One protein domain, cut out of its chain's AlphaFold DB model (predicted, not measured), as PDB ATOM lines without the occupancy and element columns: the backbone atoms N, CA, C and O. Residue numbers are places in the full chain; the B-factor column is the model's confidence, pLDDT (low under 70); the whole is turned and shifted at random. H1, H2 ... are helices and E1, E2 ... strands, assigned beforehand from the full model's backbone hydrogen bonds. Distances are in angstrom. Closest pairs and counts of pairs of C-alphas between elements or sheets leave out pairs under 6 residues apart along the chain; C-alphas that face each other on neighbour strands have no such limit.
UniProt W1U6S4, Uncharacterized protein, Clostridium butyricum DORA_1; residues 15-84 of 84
ATOM      1  N   HIS A  15     380.864 235.198 294.999       92.38
ATOM      2  CA  HIS A  15     380.729 235.488 296.426       92.38
ATOM      3  C   HIS A  15     382.102 235.416 297.077       92.38
ATOM      4  O   HIS A  15     382.745 234.365 297.073       92.38
ATOM      5  N   ILE A  16     382.558 236.535 297.631       92.88
ATOM      6  CA  ILE A  16     383.826 236.621 298.348       92.88
ATOM      7  C   ILE A  16     383.529 236.786 299.830       92.88
ATOM      8  O   ILE A  16     382.953 237.783 300.257       92.88
ATOM      9  N   TYR A  17     383.970 235.811 300.618       94.19
ATOM     10  CA  TYR A  17     383.891 235.861 302.071       94.19
ATOM     11  C   TYR A  17     385.206 236.381 302.642       94.19
ATOM     12  O   TYR A  17     386.263 235.793 302.413       94.19
ATOM     13  N   TYR A  18     385.142 237.455 303.425       94.00
ATOM     14  CA  TYR A  18     386.295 238.003 304.132       94.00
ATOM     15  C   TYR A  18     386.026 238.078 305.632       94.00
ATOM     16  O   TYR A  18     384.979 238.537 306.082       94.00
ATOM     17  N   LYS A  19     387.007 237.653 306.428       96.94
ATOM     18  CA  LYS A  19     386.995 237.798 307.884       96.94
ATOM     19  C   LYS A  19     388.412 238.096 308.355       96.94
ATOM     20  O   LYS A  19     389.287 237.245 308.248       96.94
ATOM     21  N   LYS A  20     388.630 239.296 308.900       95.81
ATOM     22  CA  LYS A  20     389.961 239.750 309.346       95.81
ATOM     23  C   LYS A  20     390.542 238.877 310.465       95.81
ATOM     24  O   LYS A  20     391.730 238.583 310.469       95.81
ATOM     25  N   SER A  21     389.722 238.505 311.447       96.12
ATOM     26  CA  SER A  21     390.093 237.597 312.540       96.12
ATOM     27  C   SER A  21     388.845 237.044 313.226       96.12
ATOM     28  O   SER A  21     387.731 237.484 312.944       96.12
ATOM     29  N   ASN A  22     389.019 236.118 314.175       94.69
ATOM     30  CA  ASN A  22     387.913 235.522 314.934       94.69
ATOM     31  C   ASN A  22     387.104 236.514 315.780       94.69
ATOM     32  O   ASN A  22     385.948 236.224 316.068       94.69
ATOM     33  N   PHE A  23     387.666 237.685 316.086       96.69
ATOM     34  CA  PHE A  23     387.004 238.758 316.833       96.69
ATOM     35  C   PHE A  23     386.242 239.759 315.948       96.69
ATOM     36  O   PHE A  23     385.756 240.764 316.449       96.69
ATOM     37  N   HIS A  24     386.175 239.532 314.631       96.75
ATOM     38  CA  HIS A  24     385.493 240.420 313.686       96.75
ATOM     39  C   HIS A  24     384.358 239.683 312.978       96.75
ATOM     40  O   HIS A  24     384.466 238.484 312.697       96.75
ATOM     41  N   TYR A  25     383.290 240.408 312.645       96.50
ATOM     42  CA  TYR A  25     382.215 239.855 311.832       96.50
ATOM     43  C   TYR A  25     382.722 239.529 310.420       96.50
ATOM     44  O   TYR A  25     383.484 240.314 309.846       96.50
ATOM     45  N   PRO A  26     382.345 238.365 309.863       95.69
ATOM     46  CA  PRO A  26     382.589 238.086 308.460       95.69
ATOM     47  C   PRO A  26     381.749 239.032 307.599       95.69
ATOM     48  O   PRO A  26     380.617 239.361 307.949       95.69
ATOM     49  N   ILE A  27     382.301 239.429 306.459       95.69
ATOM     50  CA  ILE A  27     381.573 240.114 305.396       95.69
ATOM     51  C   ILE A  27     381.519 239.207 304.174       95.69
ATOM     52  O   ILE A  27     382.475 238.484 303.877       95.69
ATOM     53  N   GLU A  28     380.401 239.259 303.468       95.81
ATOM     54  CA  GLU A  28     380.250 238.675 302.145       95.81
ATOM     55  C   GLU A  28     380.121 239.822 301.146       95.81
ATOM     56  O   GLU A  28     379.309 240.729 301.334       95.81
ATOM     57  N   VAL A  29     380.948 239.799 300.105       94.56
ATOM     58  CA  VAL A  29     380.878 240.741 298.989       94.56
ATOM     59  C   VAL A  29     380.471 239.960 297.752       94.56
ATOM     60  O   VAL A  29     381.129 238.982 297.391       94.56
ATOM     61  N   GLN A  30     379.385 240.384 297.111       94.06
ATOM     62  CA  GLN A  30     378.848 239.729 295.925       94.06
ATOM     63  C   GLN A  30     379.098 240.588 294.683       94.06
ATOM     64  O   GLN A  30     378.821 241.786 294.688       94.06
ATOM     65  N   PHE A  31     379.611 239.970 293.621       94.25
ATOM     66  CA  PHE A  31     379.874 240.624 292.341       94.25
ATOM     67  C   PHE A  31     379.008 240.023 291.241       94.25
ATOM     68  O   PHE A  31     378.938 238.798 291.090       94.25
ATOM     69  N   PHE A  32     378.414 240.907 290.441       94.81
ATOM     70  CA  PHE A  32     377.527 240.570 289.334       94.81
ATOM     71  C   PHE A  32     377.839 241.424 288.116       94.81
ATOM     72  O   PHE A  32     378.250 242.578 288.247       94.81
ATOM     73  N   THR A  33     377.571 240.874 286.934       95.69
ATOM     74  CA  THR A  33     377.290 241.714 285.768       95.69
ATOM     75  C   THR A  33     375.900 242.335 285.936       95.69
ATOM     76  O   THR A  33     375.055 241.775 286.638       95.69
ATOM     77  N   GLU A  34     375.628 243.472 285.294       95.38
ATOM     78  CA  GLU A  34     374.291 244.091 285.324       95.38
ATOM     79  C   GLU A  34     373.208 243.110 284.846       95.38
ATOM     80  O   GLU A  34     372.177 242.934 285.497       95.38
ATOM     81  N   ARG A  35     373.501 242.396 283.753       95.38
ATOM     82  CA  ARG A  35     372.628 241.377 283.167       95.38
ATOM     83  C   ARG A  35     372.315 240.251 284.161       95.38
ATOM     84  O   ARG A  35     371.154 239.912 284.369       95.38
ATOM     85  N   ASP A  36     373.331 239.684 284.811       96.12
ATOM     86  CA  ASP A  36     373.109 238.610 285.785       96.12
ATOM     87  C   ASP A  36     372.419 239.113 287.054       96.12
ATOM     88  O   ASP A  36     371.619 238.382 287.628       96.12
ATOM     89  N   TYR A  37     372.676 240.352 287.487       96.31
ATOM     90  CA  TYR A  37     372.000 240.937 288.645       96.31
ATOM     91  C   TYR A  37     370.483 240.991 288.444       96.31
ATOM     92  O   TYR A  37     369.738 240.519 289.303       96.31
ATOM     93  N   ILE A  38     370.025 241.500 287.295       97.06
ATOM     94  CA  ILE A  38     368.595 241.580 286.963       97.06
ATOM     95  C   ILE A  38     367.960 240.184 286.999       97.06
ATOM     96  O   ILE A  38     366.964 239.970 287.691       97.06
ATOM     97  N   PHE A  39     368.578 239.210 286.327       97.94
ATOM     98  CA  PHE A  39     368.072 237.838 286.310       97.94
ATOM     99  C   PHE A  39     368.067 237.191 287.701       97.94
ATOM    100  O   PHE A  39     367.077 236.581 288.104       97.94
ATOM    101  N   ASN A  40     369.149 237.347 288.467       96.88
ATOM    102  CA  ASN A  40     369.263 236.805 289.817       96.88
ATOM    103  C   ASN A  40     368.194 237.375 290.757       96.88
ATOM    104  O   ASN A  40     367.718 236.651 291.631       96.88
ATOM    105  N   MET A  41     367.800 238.641 290.585       97.56
ATOM    106  CA  MET A  41     366.714 239.247 291.360       97.56
ATOM    107  C   MET A  41     365.373 238.557 291.088       97.56
ATOM    108  O   MET A  41     364.645 238.246 292.033       97.56
ATOM    109  N   TRP A  42     365.058 238.249 289.828       98.00
ATOM    110  CA  TRP A  42     363.849 237.491 289.480       98.00
ATOM    111  C   TRP A  42     363.919 236.050 289.981       98.00
ATOM    112  O   TRP A  42     362.972 235.563 290.602       98.00
ATOM    113  N   LEU A  43     365.067 235.393 289.800       96.69
ATOM    114  CA  LEU A  43     365.315 234.047 290.306       96.69
ATOM    115  C   LEU A  43     365.106 233.982 291.828       96.69
ATOM    116  O   LEU A  43     364.432 233.081 292.327       96.69
ATOM    117  N   HIS A  44     365.621 234.967 292.566       95.38
ATOM    118  CA  HIS A  44     365.446 235.064 294.013       95.38
ATOM    119  C   HIS A  44     363.984 235.283 294.416       95.38
ATOM    120  O   HIS A  44     363.507 234.671 295.369       95.38
ATOM    121  N   LYS A  45     363.269 236.148 293.693       96.81
ATOM    122  CA  LYS A  45     361.885 236.521 293.999       96.81
ATOM    123  C   LYS A  45     360.888 235.389 293.732       96.81
ATOM    124  O   LYS A  45     359.934 235.246 294.490       96.81
ATOM    125  N   TYR A  46     361.099 234.608 292.672       96.31
ATOM    126  CA  TYR A  46     360.075 233.697 292.145       96.31
ATOM    127  C   TYR A  46     360.425 232.209 292.208       96.31
ATOM    128  O   TYR A  46     359.525 231.370 292.239       96.31
ATOM    129  N   VAL A  47     361.712 231.860 292.221       95.00
ATOM    130  CA  VAL A  47     362.164 230.463 292.092       95.00
ATOM    131  C   VAL A  47     362.808 229.984 293.389       95.00
ATOM    132  O   VAL A  47     362.480 228.908 293.894       95.00
ATOM    133  N   TYR A  48     363.695 230.795 293.962       92.00
ATOM    134  CA  TYR A  48     364.475 230.438 295.140       92.00
ATOM    135  C   TYR A  48     363.584 230.025 296.323       92.00
ATOM    136  O   TYR A  48     362.691 230.763 296.720       92.00
ATOM    137  N   LYS A  49     363.858 228.845 296.903       88.88
ATOM    138  CA  LYS A  49     363.092 228.165 297.978       88.88
ATOM    139  C   LYS A  49     361.705 227.626 297.605       88.88
ATOM    140  O   LYS A  49     361.136 226.901 298.414       88.88
ATOM    141  N   TYR A  50     361.173 227.935 296.424       90.25
ATOM    142  CA  TYR A  50     359.808 227.549 296.036       90.25
ATOM    143  C   TYR A  50     359.754 226.511 294.916       90.25
ATOM    144  O   TYR A  50     358.737 225.836 294.758       90.25
ATOM    145  N   LYS A  51     360.813 226.413 294.112       90.25
ATOM    146  CA  LYS A  51     360.858 225.625 292.877       90.25
ATOM    147  C   LYS A  51     362.148 224.809 292.797       90.25
ATOM    148  O   LYS A  51     363.112 225.091 293.507       90.25
ATOM    149  N   ASP A  52     362.145 223.796 291.934       91.25
ATOM    150  CA  ASP A  52     363.316 222.955 291.678       91.25
ATOM    151  C   ASP A  52     364.422 223.735 290.943       91.25
ATOM    152  O   ASP A  52     364.143 224.575 290.084       91.25
ATOM    153  N   ASN A  53     365.687 223.435 291.252       91.38
ATOM    154  CA  ASN A  53     366.851 224.083 290.643       91.38
ATOM    155  C   ASN A  53     366.875 223.962 289.109       91.38
ATOM    156  O   ASN A  53     367.355 224.873 288.434       91.38
ATOM    157  N   MET A  54     366.329 222.876 288.548       93.19
ATOM    158  CA  MET A  54     366.238 222.671 287.100       93.19
ATOM    159  C   MET A  54     365.404 223.750 286.406       93.19
ATOM    160  O   MET A  54     365.718 224.130 285.276       93.19
ATOM    161  N   ILE A  55     364.384 224.290 287.083       95.12
ATOM    162  CA  ILE A  55     363.589 225.411 286.563       95.12
ATOM    163  C   ILE A  55     364.476 226.652 286.442       95.12
ATOM    164  O   ILE A  55     364.482 227.301 285.398       95.12
ATOM    165  N   GLY A  56     365.283 226.945 287.465       95.62
ATOM    166  CA  GLY A  56     366.227 228.063 287.439       95.62
ATOM    167  C   GLY A  56     367.270 227.944 286.324       95.62
ATOM    168  O   GLY A  56     367.502 228.908 285.594       95.62
ATOM    169  N   ILE A  57     367.831 226.746 286.124       95.81
ATOM    170  CA  ILE A  57     368.776 226.461 285.031       95.81
ATOM    171  C   ILE A  57     368.119 226.689 283.662       95.81
ATOM    172  O   ILE A  57     368.700 227.350 282.802       95.81
ATOM    173  N   LYS A  58     366.898 226.181 283.458       96.38
ATOM    174  CA  LYS A  58     366.165 226.344 282.196       96.38
ATOM    175  C   LYS A  58     365.848 227.812 281.907       96.38
ATOM    176  O   LYS A  58     366.071 228.273 280.791       96.38
ATOM    177  N   LEU A  59     365.379 228.561 282.904       97.44
ATOM    178  CA  LEU A  59     365.119 229.997 282.759       97.44
ATOM    179  C   LEU A  59     366.400 230.770 282.441       97.44
ATOM    180  O   LEU A  59     366.368 231.697 281.635       97.44
ATOM    181  N   LYS A  60     367.541 230.367 283.015       97.56
ATOM    182  CA  LYS A  60     368.829 230.988 282.704       97.56
ATOM    183  C   LYS A  60     369.236 230.751 281.249       97.56
ATOM    184  O   LYS A  60     369.630 231.702 280.586       97.56
ATOM    185  N   ASP A  61     369.071 229.538 280.726       97.56
ATOM    186  CA  ASP A  61     369.333 229.236 279.309       97.56
ATOM    187  C   ASP A  61     368.458 230.085 278.361       97.56
ATOM    188  O   ASP A  61     368.962 230.658 277.393       97.56
ATOM    189  N   LEU A  62     367.167 230.248 278.670       97.94
ATOM    190  CA  LEU A  62     366.259 231.114 277.901       97.94
ATOM    191  C   LEU A  62     366.662 232.595 277.977       97.94
ATOM    192  O   LEU A  62     366.628 233.307 276.969       97.94
ATOM    193  N   TYR A  63     367.075 233.056 279.156       97.94
ATOM    194  CA  TYR A  63     367.573 234.412 279.361       97.94
ATOM    195  C   TYR A  63     368.883 234.670 278.613       97.94
ATOM    196  O   TYR A  63     369.043 235.715 277.983       97.94
ATOM    197  N   ASP A  64     369.807 233.708 278.611       96.81
ATOM    198  CA  ASP A  64     371.088 233.816 277.912       96.81
ATOM    199  C   ASP A  64     370.901 233.849 276.388       96.81
ATOM    200  O   ASP A  64     371.570 234.639 275.713       96.81
ATOM    201  N   LYS A  65     369.908 233.110 275.870       97.56
ATOM    202  CA  LYS A  65     369.455 233.142 274.466       97.56
ATOM    203  C   LYS A  65     368.686 234.409 274.069       97.56
ATOM    204  O   LYS A  65     368.391 234.577 272.888       97.56
ATOM    205  N   GLY A  66     368.361 235.293 275.015       97.00
ATOM    206  CA  GLY A  66     367.624 236.536 274.753       97.00
ATOM    207  C   GLY A  66     366.118 236.349 274.540       97.00
ATOM    208  O   GLY A  66     365.464 237.248 274.016       97.00
ATOM    209  N   ILE A  67     365.566 235.195 274.928       97.81
ATOM    210  CA  ILE A  67     364.120 234.932 274.888       97.81
ATOM    211  C   ILE A  67     363.435 235.669 276.041       97.81
ATOM    212  O   ILE A  67     362.428 236.329 275.832       97.81
ATOM    213  N   ILE A  68     364.021 235.600 277.239       98.19
ATOM    214  CA  ILE A  68     363.597 236.401 278.389       98.19
ATOM    215  C   ILE A  68     364.383 237.710 278.356       98.19
ATOM    216  O   ILE A  68     365.611 237.691 278.460       98.19
ATOM    217  N   GLN A  69     363.696 238.841 278.224       97.19
ATOM    218  CA  GLN A  69     364.320 240.168 278.202       97.19
ATOM    219  C   GLN A  69     363.819 241.065 279.334       97.19
ATOM    220  O   GLN A  69     364.534 241.971 279.764       97.19
ATOM    221  N   ASN A  70     362.624 240.795 279.857       98.00
ATOM    222  CA  ASN A  70     362.022 241.532 280.962       98.00
ATOM    223  C   ASN A  70     361.387 240.588 282.008       98.00
ATOM    224  O   ASN A  70     361.386 239.364 281.860       98.00
ATOM    225  N   GLU A  71     360.878 241.164 283.101       98.19
ATOM    226  CA  GLU A  71     360.310 240.400 284.223       98.19
ATOM    227  C   GLU A  71     359.014 239.666 283.849       98.19
ATOM    228  O   GLU A  71     358.709 238.628 284.435       98.19
ATOM    229  N   ASP A  72     358.250 240.179 282.886       98.12
ATOM    230  CA  ASP A  72     357.003 239.552 282.456       98.12
ATOM    231  C   ASP A  72     357.276 238.344 281.553       98.12
ATOM    232  O   ASP A  72     356.690 237.288 281.793       98.12
ATOM    233  N   ASP A  73     358.260 238.424 280.646       98.25
ATOM    234  CA  ASP A  73     358.753 237.251 279.902       98.25
ATOM    235  C   ASP A  73     359.223 236.153 280.873       98.25
ATOM    236  O   ASP A  73     358.941 234.969 280.691       98.25
ATOM    237  N   PHE A  74     359.932 236.543 281.943       98.06
ATOM    238  CA  PHE A  74     360.417 235.607 282.956       98.06
ATOM    239  C   PHE A  74     359.259 234.876 283.645       98.06
ATOM    240  O   PHE A  74     359.326 233.661 283.833       98.06
ATOM    241  N   LYS A  75     358.197 235.600 284.025       97.12
ATOM    242  CA  LYS A  75     357.004 235.002 284.642       97.12
ATOM    243  C   LYS A  75     356.278 234.077 283.671       97.12
ATOM    244  O   LYS A  75     355.899 232.985 284.077       97.12
ATOM    245  N   GLU A  76     356.110 234.478 282.411       97.12
ATOM    246  CA  GLU A  76     355.492 233.623 281.393       97.12
ATOM    247  C   GLU A  76     356.249 232.303 281.225       97.12
ATOM    248  O   GLU A  76     355.648 231.228 281.253       97.12
ATOM    249  N   GLU A  77     357.573 232.367 281.068       96.81
ATOM    250  CA  GLU A  77     358.396 231.167 280.915       96.81
ATOM    251  C   GLU A  77     358.424 230.317 282.192       96.81
ATOM    252  O   GLU A  77     358.457 229.084 282.116       96.81
ATOM    253  N   LEU A  78     358.349 230.942 283.370       96.44
ATOM    254  CA  LEU A  78     358.220 230.236 284.642       96.44
ATOM    255  C   LEU A  78     356.899 229.458 284.727       96.44
ATOM    256  O   LEU A  78     356.924 228.280 285.079       96.44
ATOM    257  N   GLU A  79     355.771 230.070 284.368       95.19
ATOM    258  CA  GLU A  79     354.463 229.397 284.342       95.19
ATOM    259  C   GLU A  79     354.462 228.214 283.365       95.19
ATOM    260  O   GLU A  79     354.040 227.110 283.717       95.19
ATOM    261  N   LYS A  80     355.051 228.380 282.171       93.94
ATOM    262  CA  LYS A  80     355.219 227.283 281.195       93.94
ATOM    263  C   LYS A  80     356.043 226.118 281.752       93.94
ATOM    264  O   LYS A  80     355.845 224.977 281.341       93.94
ATOM    265  N   CYS A  81     356.965 226.374 282.681       86.19
ATOM    266  CA  CYS A  81     357.759 225.333 283.335       86.19
ATOM    267  C   CYS A  81     357.024 224.604 284.472       86.19
ATOM    268  O   CYS A  81     357.506 223.558 284.897       86.19
ATOM    269  N   ILE A  82     355.905 225.135 284.974       77.69
ATOM    270  CA  ILE A  82     355.132 224.556 286.089       77.69
ATOM    271  C   ILE A  82     353.985 223.657 285.586       77.69
ATOM    272  O   ILE A  82     353.498 222.816 286.334       77.69
ATOM    273  N   ILE A  83     353.554 223.819 284.330       63.22
ATOM    274  CA  ILE A  83     352.365 223.157 283.753       63.22
ATOM    275  C   ILE A  83     352.659 221.744 283.176       63.22
ATOM    276  O   ILE A  83     351.759 221.085 282.660       63.22
ATOM    277  N   TYR A  84     353.884 221.228 283.316       45.72
ATOM    278  CA  TYR A  84     354.276 219.862 282.919       45.72
ATOM    279  C   TYR A  84     354.647 219.008 284.131       45.72
ATOM    280  O   TYR A  84     354.390 217.785 284.068       45.72
TER     281      TYR A  84
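This is residues 15 to 84 of the 84 residues of an uncharacterized protein of Clostridium butyricum DORA_1 (UniProt W1U6S4). A long, narrow hairpin of two strands, E1 and E2, forms an arm that reaches away from a small body of three helices, H1, H2 and H3, whose centres make a triangle and each of which folds back from the one before. The tip of the arm, residues 20 to 25, sticks out free, and the arm makes much of the length of the whole. The printed part has 70 residues, with two named strands and then three named helices in the order E1, E2, H1, H2, H3; the sheet has the order E1 - E2 and is antiparallel, and the class is mostly helix. The whole is loose, with a radius of gyration of the C-alphas of 15.7 A and spans of 50 by 24 by 16 A.

E1 is residues 15 to 18 and begins at C-alpha 15, (380.729, 235.488, 296.426). E2 is residues 27 to 31, 13.2 A from first to last C-alpha. H1, residues 34 to 46, is the longest helix by residues and measures 18.9 A from C-alpha 34 at (374.291, 244.091, 285.324) to C-alpha 46. H2 is residues 53 to 64, 16.6 A long. H3 is residues 71 to 82, 16.8 A long, and ends at C-alpha 82, (355.132, 224.556, 286.089).

E1 and E2 form a hairpin and are antiparallel, at 151 degrees between their directions. N 16 and O 29 are within hydrogen-bond range at 2.8 A, as are N 18 and O 27 at 2.9 A. E1 is apart from H1, H2 and H3, and E2 is apart from H2 and H3. H1 and H2 form a helical hairpin and only just touch, with 3 pairs of C-alphas within 8 A; H1 does so with residues 39 to 43 alone. Their closest C-alphas are those of Leu 43 and Gly 56, 6.7 A apart. They run opposite ways at a shallow tilt of 34 degrees, only just short of steep. H2 and H3 form a helical hairpin and touch, H2 with residues 55 to 59 alone; their closest C-alphas, those of Ile 55 and Cys 81, are 6.7 A apart. They run opposite ways at a steep tilt of 42 degrees. H1 and H3 are close but not clearly touching; their closest C-alphas, those of Trp 42 and Glu 71, are 7.0 A apart. In H1, H2 and H3 every O i to N i+4 pair is within hydrogen-bond range.

The two C-alphas farthest apart, those of Phe 23 and Tyr 84, are 50.8 A apart. The printed part has no cut and ends at Tyr 84, the chain's last residue. The link from E2 to H1 is tight; the other three are short. The mean pLDDT of the printed part is 94.2, and residues 83 to 84 are under 70.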